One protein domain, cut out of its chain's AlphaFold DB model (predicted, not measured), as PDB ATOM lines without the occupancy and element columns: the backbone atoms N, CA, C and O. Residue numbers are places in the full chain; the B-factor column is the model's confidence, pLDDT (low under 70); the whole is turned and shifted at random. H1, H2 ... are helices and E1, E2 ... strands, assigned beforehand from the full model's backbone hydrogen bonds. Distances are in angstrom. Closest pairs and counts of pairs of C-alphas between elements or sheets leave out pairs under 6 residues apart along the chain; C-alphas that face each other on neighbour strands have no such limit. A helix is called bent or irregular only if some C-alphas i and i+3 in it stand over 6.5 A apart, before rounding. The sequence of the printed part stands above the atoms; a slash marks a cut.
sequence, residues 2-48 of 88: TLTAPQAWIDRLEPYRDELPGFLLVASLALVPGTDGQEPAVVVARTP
ATOM      1  N   THR A   2     242.199 135.459 142.517       98.19
ATOM      2  CA  THR A   2     242.248 134.410 143.539       98.19
ATOM      3  C   THR A   2     240.824 134.085 143.963       98.19
ATOM      4  O   THR A   2     240.069 135.002 144.286       98.19
ATOM      5  N   LEU A   3     240.467 132.805 143.927       97.94
ATOM      6  CA  LEU A   3     239.237 132.267 144.492       97.94
ATOM      7  C   LEU A   3     239.603 131.514 145.770       97.94
ATOM      8  O   LEU A   3     240.314 130.514 145.709       97.94
ATOM      9  N   THR A   4     239.095 131.989 146.899       98.38
ATOM     10  CA  THR A   4     239.134 131.265 148.166       98.38
ATOM     11  C   THR A   4     237.781 130.598 148.381       98.38
ATOM     12  O   THR A   4     236.767 131.290 148.395       98.38
ATOM     13  N   ALA A   5     237.735 129.272 148.496       97.31
ATOM     14  CA  ALA A   5     236.477 128.519 148.566       97.31
ATOM     15  C   ALA A   5     236.628 127.221 149.382       97.31
ATOM     16  O   ALA A   5     237.756 126.777 149.592       97.31
ATOM     17  N   PRO A   6     235.526 126.586 149.830       96.56
ATOM     18  CA  PRO A   6     235.586 125.304 150.533       96.56
ATOM     19  C   PRO A   6     236.377 124.238 149.761       96.56
ATOM     20  O   PRO A   6     236.315 124.199 148.530       96.56
ATOM     21  N   GLN A   7     237.056 123.330 150.471       95.81
ATOM     22  CA  GLN A   7     237.913 122.299 149.861       95.81
ATOM     23  C   GLN A   7     237.189 121.499 148.765       95.81
ATOM     24  O   GLN A   7     237.734 121.301 147.686       95.81
ATOM     25  N   ALA A   8     235.921 121.142 148.987       95.25
ATOM     26  CA  ALA A   8     235.112 120.417 148.007       95.25
ATOM     27  C   ALA A   8     234.958 121.154 146.660       95.25
ATOM     28  O   ALA A   8     234.820 120.518 145.616       95.25
ATOM     29  N   TRP A   9     234.975 122.494 146.660       96.06
ATOM     30  CA  TRP A   9     234.967 123.280 145.423       96.06
ATOM     31  C   TRP A   9     236.325 123.229 144.740       96.06
ATOM     32  O   TRP A   9     236.376 123.055 143.527       96.06
ATOM     33  N   ILE A  10     237.405 123.363 145.511       97.25
ATOM     34  CA  ILE A  10     238.771 123.287 144.989       97.25
ATOM     35  C   ILE A  10     238.987 121.935 144.308       97.25
ATOM     36  O   ILE A  10     239.330 121.907 143.130       97.25
ATOM     37  N   ASP A  11     238.639 120.834 144.975       97.31
ATOM     38  CA  ASP A  11     238.753 119.478 144.426       97.31
ATOM     39  C   ASP A  11     237.931 119.298 143.139       97.31
ATOM     40  O   ASP A  11     238.345 118.609 142.206       97.31
ATOM     41  N   ARG A  12     236.756 119.936 143.060       97.19
ATOM     42  CA  ARG A  12     235.887 119.882 141.876       97.19
ATOM     43  C   ARG A  12     236.426 120.704 140.705       97.19
ATOM     44  O   ARG A  12     236.165 120.348 139.555       97.19
ATOM     45  N   LEU A  13     237.114 121.807 140.991       97.44
ATOM     46  CA  LEU A  13     237.635 122.754 140.005       97.44
ATOM     47  C   LEU A  13     239.039 122.389 139.514       97.44
ATOM     48  O   LEU A  13     239.360 122.686 138.365       97.44
ATOM     49  N   GLU A  14     239.846 121.721 140.339       97.00
ATOM     50  CA  GLU A  14     241.238 121.368 140.041       97.00
ATOM     51  C   GLU A  14     241.430 120.654 138.688       97.00
ATOM     52  O   GLU A  14     242.344 121.037 137.951       97.00
ATOM     53  N   PRO A  15     240.563 119.708 138.260       97.69
ATOM     54  CA  PRO A  15     240.694 119.072 136.947       97.69
ATOM     55  C   PRO A  15     240.607 120.035 135.754       97.69
ATOM     56  O   PRO A  15     241.046 119.678 134.666       97.69
ATOM     57  N   TYR A  16     240.044 121.233 135.946       97.44
ATOM     58  CA  TYR A  16     239.840 122.255 134.913       97.44
ATOM     59  C   TYR A  16     240.764 123.471 135.086       97.44
ATOM     60  O   TYR A  16     240.535 124.527 134.493       97.44
ATOM     61  N   ARG A  17     241.785 123.368 135.948       95.25
ATOM     62  CA  ARG A  17     242.678 124.479 136.331       95.25
ATOM     63  C   ARG A  17     243.232 125.285 135.153       95.25
ATOM     64  O   ARG A  17     243.375 126.501 135.273       95.25
ATOM     65  N   ASP A  18     243.522 124.636 134.028       92.88
ATOM     66  CA  ASP A  18     244.142 125.280 132.867       92.88
ATOM     67  C   ASP A  18     243.107 125.970 131.956       92.88
ATOM     68  O   ASP A  18     243.421 126.963 131.293       92.88
ATOM     69  N   GLU A  19     241.857 125.503 131.950       94.94
ATOM     70  CA  GLU A  19     240.748 126.068 131.179       94.94
ATOM     71  C   GLU A  19     240.005 127.182 131.923       94.94
ATOM     72  O   GLU A  19     239.502 128.120 131.295       94.94
ATOM     73  N   LEU A  20     239.953 127.114 133.257       96.75
ATOM     74  CA  LEU A  20     239.212 128.056 134.100       96.75
ATOM     75  C   LEU A  20     239.554 129.535 133.852       96.75
ATOM     76  O   LEU A  20     238.614 130.329 133.764       96.75
ATOM     77  N   PRO A  21     240.825 129.955 133.669       95.06
ATOM     78  CA  PRO A  21     241.125 131.341 133.308       95.06
ATOM     79  C   PRO A  21     240.414 131.789 132.023       95.06
ATOM     80  O   PRO A  21     239.933 132.918 131.943       95.06
ATOM     81  N   GLY A  22     240.297 130.888 131.042       92.50
ATOM     82  CA  GLY A  22     239.579 131.129 129.793       92.50
ATOM     83  C   GLY A  22     238.071 131.267 129.995       92.50
ATOM     84  O   GLY A  22     237.479 132.199 129.458       92.50
ATOM     85  N   PHE A  23     237.455 130.397 130.802       94.81
ATOM     86  CA  PHE A  23     236.020 130.479 131.111       94.81
ATOM     87  C   PHE A  23     235.651 131.723 131.922       94.81
ATOM     88  O   PHE A  23     234.592 132.308 131.712       94.81
ATOM     89  N   LEU A  24     236.535 132.143 132.826       95.88
ATOM     90  CA  LEU A  24     236.330 133.304 133.691       95.88
ATOM     91  C   LEU A  24     236.807 134.620 133.060       95.88
ATOM     92  O   LEU A  24     236.691 135.669 133.689       95.88
ATOM     93  N   LEU A  25     237.353 134.581 131.838       94.25
ATOM     94  CA  LEU A  25     237.903 135.743 131.128       94.25
ATOM     95  C   LEU A  25     238.979 136.499 131.937       94.25
ATOM     96  O   LEU A  25     239.110 137.721 131.840       94.25
ATOM     97  N   VAL A  26     239.783 135.773 132.719       96.38
ATOM     98  CA  VAL A  26     240.891 136.319 133.517       96.38
ATOM     99  C   VAL A  26     242.241 135.848 132.986       96.38
ATOM    100  O   VAL A  26     242.377 134.780 132.401       96.38
ATOM    101  N   ALA A  27     243.286 136.641 133.228       96.50
ATOM    102  CA  ALA A  27     244.643 136.296 132.798       96.50
ATOM    103  C   ALA A  27     245.250 135.110 133.575       96.50
ATOM    104  O   ALA A  27     246.106 134.398 133.056       96.50
ATOM    105  N   SER A  28     244.837 134.931 134.831       95.88
ATOM    106  CA  SER A  28     245.249 133.830 135.704       95.88
ATOM    107  C   SER A  28     244.259 133.632 136.845       95.88
ATOM    108  O   SER A  28     243.599 134.583 137.290       95.88
ATOM    109  N   LEU A  29     244.206 132.400 137.345       97.31
ATOM    110  CA  LEU A  29     243.409 131.990 138.491       97.31
ATOM    111  C   LEU A  29     244.297 131.261 139.502       97.31
ATOM    112  O   LEU A  29     245.061 130.377 139.127       97.31
ATOM    113  N   ALA A  30     244.172 131.629 140.772       97.12
ATOM    114  CA  ALA A  30     244.651 130.854 141.905       97.12
ATOM    115  C   ALA A  30     243.438 130.303 142.662       97.12
ATOM    116  O   ALA A  30     242.536 131.067 143.013       97.12
ATOM    117  N   LEU A  31     243.422 128.993 142.891       97.69
ATOM    118  CA  LEU A  31     242.435 128.298 143.709       97.69
ATOM    119  C   LEU A  31     243.040 128.092 145.102       97.69
ATOM    120  O   LEU A  31     244.118 127.516 145.223       97.69
ATOM    121  N   VAL A  32     242.385 128.609 146.139       97.75
ATOM    122  CA  VAL A  32     242.870 128.557 147.524       97.75
ATOM    123  C   VAL A  32     241.775 127.957 148.409       97.75
ATOM    124  O   VAL A  32     240.645 128.445 148.377       97.75
ATOM    125  N   PRO A  33     242.060 126.926 149.215       97.25
ATOM    126  CA  PRO A  33     241.081 126.425 150.166       97.25
ATOM    127  C   PRO A  33     240.812 127.463 151.263       97.25
ATOM    128  O   PRO A  33     241.735 128.062 151.818       97.25
ATOM    129  N   GLY A  34     239.534 127.705 151.539       95.44
ATOM    130  CA  GLY A  34     239.059 128.511 152.659       95.44
ATOM    131  C   GLY A  34     238.919 127.690 153.939       95.44
ATOM    132  O   GLY A  34     239.077 126.470 153.936       95.44
ATOM    133  N   THR A  35     238.601 128.365 155.040       93.38
ATOM    134  CA  THR A  35     238.247 127.709 156.304       93.38
ATOM    135  C   THR A  35     236.819 127.160 156.256       93.38
ATOM    136  O   THR A  35     235.962 127.672 155.531       93.38
ATOM    137  N   ASP A  36     236.543 126.104 157.023       86.00
ATOM    138  CA  ASP A  36     235.203 125.518 157.084       86.00
ATOM    139  C   ASP A  36     234.172 126.538 157.583       86.00
ATOM    140  O   ASP A  36     234.380 127.238 158.575       86.00
ATOM    141  N   GLY A  37     233.044 126.620 156.879       86.06
ATOM    142  CA  GLY A  37     231.973 127.570 157.178       86.06
ATOM    143  C   GLY A  37     232.219 129.001 156.689       86.06
ATOM    144  O   GLY A  37     231.313 129.823 156.814       86.06
ATOM    145  N   GLN A  38     233.380 129.315 156.097       89.94
ATOM    146  CA  GLN A  38     233.557 130.593 155.407       89.94
ATOM    147  C   GLN A  38     232.830 130.609 154.061       89.94
ATOM    148  O   GLN A  38     232.909 129.667 153.268       89.94
ATOM    149  N   GLU A  39     232.180 131.734 153.770       95.25
ATOM    150  CA  GLU A  39     231.672 132.004 152.430       95.25
ATOM    151  C   GLU A  39     232.830 132.128 151.420       95.25
ATOM    152  O   GLU A  39     233.897 132.654 151.764       95.25
ATOM    153  N   PRO A  40     232.639 131.673 150.166       96.75
ATOM    154  CA  PRO A  40     233.620 131.868 149.109       96.75
ATOM    155  C   PRO A  40     233.942 133.350 148.892       96.75
ATOM    156  O   PRO A  40     233.052 134.198 148.853       96.75
ATOM    157  N   ALA A  41     235.218 133.650 148.672       98.00
ATOM    158  CA  ALA A  41     235.711 135.000 148.442       98.00
ATOM    159  C   ALA A  41     236.515 135.082 147.142       98.00
ATOM    160  O   ALA A  41     237.250 134.162 146.775       98.00
ATOM    161  N   VAL A  42     236.405 136.219 146.454       97.88
ATOM    162  CA  VAL A  42     237.144 136.500 145.220       97.88
ATOM    163  C   VAL A  42     237.951 137.778 145.381       97.88
ATOM    164  O   VAL A  42     237.413 138.827 145.730       97.88
ATOM    165  N   VAL A  43     239.240 137.701 145.054       98.25
ATOM    166  CA  VAL A  43     240.134 138.861 144.979       98.25
ATOM    167  C   VAL A  43     240.648 139.015 143.550       98.25
ATOM    168  O   VAL A  43     241.196 138.085 142.947       98.25
ATOM    169  N   VAL A  44     240.485 140.215 142.994       97.44
ATOM    170  CA  VAL A  44     240.929 140.558 141.640       97.44
ATOM    171  C   VAL A  44     242.018 141.621 141.714       97.44
ATOM    172  O   VAL A  44     241.897 142.606 142.434       97.44
ATOM    173  N   ALA A  45     243.073 141.428 140.927       96.62
ATOM    174  CA  ALA A  45     244.148 142.391 140.739       96.62
ATOM    175  C   ALA A  45     244.501 142.472 139.251       96.62
ATOM    176  O   ALA A  45     244.256 141.523 138.495       96.62
ATOM    177  N   ARG A  46     245.093 143.596 138.831       97.25
ATOM    178  CA  ARG A  46     245.641 143.716 137.476       97.25
ATOM    179  C   ARG A  46     246.753 142.689 137.285       97.25
ATOM    180  O   ARG A  46     247.605 142.516 138.151       97.25
ATOM    181  N   THR A  47     246.724 142.009 136.147       97.00
ATOM    182  CA  THR A  47     247.767 141.047 135.788       97.00
ATOM    183  C   THR A  47     249.070 141.768 135.428       97.00
ATOM    184  O   THR A  47     249.006 142.817 134.784       97.00
ATOM    185  N   PRO A  48     250.243 141.223 135.800       96.00
ATOM    186  CA  PRO A  48     251.533 141.720 135.325       96.00
ATOM    187  C   PRO A  48     251.875 141.225 133.911       96.00
ATOM    188  O   PRO A  48     252.882 141.630 133.340       96.00
TER     189      PRO A  48
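This is residues 2 to 48 of the 88 residues of an uncharacterized protein of Candidatus Eisenbacteria bacterium (UniProt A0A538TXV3). A small, narrow three-stranded sheet, with E1 in the middle between E2 and E3, is bridged by an arch of two helices: H1 runs back over the E2 side of the sheet, grazing it, and the short H2 lies past the end where H1 stops, before the chain turns into E2. The loop of residues 34 to 40 at one end and the tail of residues 44 to 48 at the other make the longest axis. The printed part has 47 residues with two named helices and three named strands, in the order E1 H1 H2 E2 E3; the sheet runs E2 E1 E3 and is mixed, and the class is mixed, helices and strands. The whole is compact, with a radius of gyration of the C-alphas of 10.8 A and spans of 31 by 23 by 13 A.

E1, residues 2 to 5, is the inner strand of the sheet. H1, residues 7 to 16, is on the sheet but only grazes it, with its residues 7 to 14. H2, residues 20 to 23, is not on the sheet, and H1 and H2 meet only through their link. E2, residues 30 to 33, is an edge strand, parallel to E1 at 24 degrees; N 3 and O 30 are 2.9 A apart and N 32 and O 3 are 2.8 A apart, both within hydrogen-bond range. E1, H1, H2 and E2 form a strand-helix-strand unit, two parallel neighbour strands with helices between them along the chain, and its crossover is right-handed. The closest C-alphas of H1 and E2 are those of Gln 7 and Pro 33, 5.2 A apart. E3, residues 41 to 43, is the other edge strand, antiparallel to E1 at 173 degrees; N 2 and O 43 are 2.8 A apart, within hydrogen-bond range. H2 is apart from E1 and from E3, and E2 and E3 are apart. In H1, 4 of 6 O i to N i+4 pairs are within hydrogen-bond range; H2 is too short for such a pair.

E1 begins at C-alpha 2, (242.248, 134.410, 143.539), and is 9.7 A long from first to last C-alpha. H1 is 15.1 A long and ends at C-alpha 16, (239.840, 122.255, 134.913); it is irregular, but only just, with C-alphas 12 and 15 at 6.9 A. H2 measures 5.0 A, E2 10.0 A and E3 6.8 A, E3 ending at C-alpha 43, (240.134, 138.861, 144.979).

The two C-alphas farthest apart are those of Gly 37 and Pro 48, at 32.6 A. The printed part has no cut. The links E1 to H1 and H1 to H2 are tight, those from H2 to E2 and E2 to E3 are short, and no link is long. The mean pLDDT of the printed part is 95.9, and no printed residue is under 70.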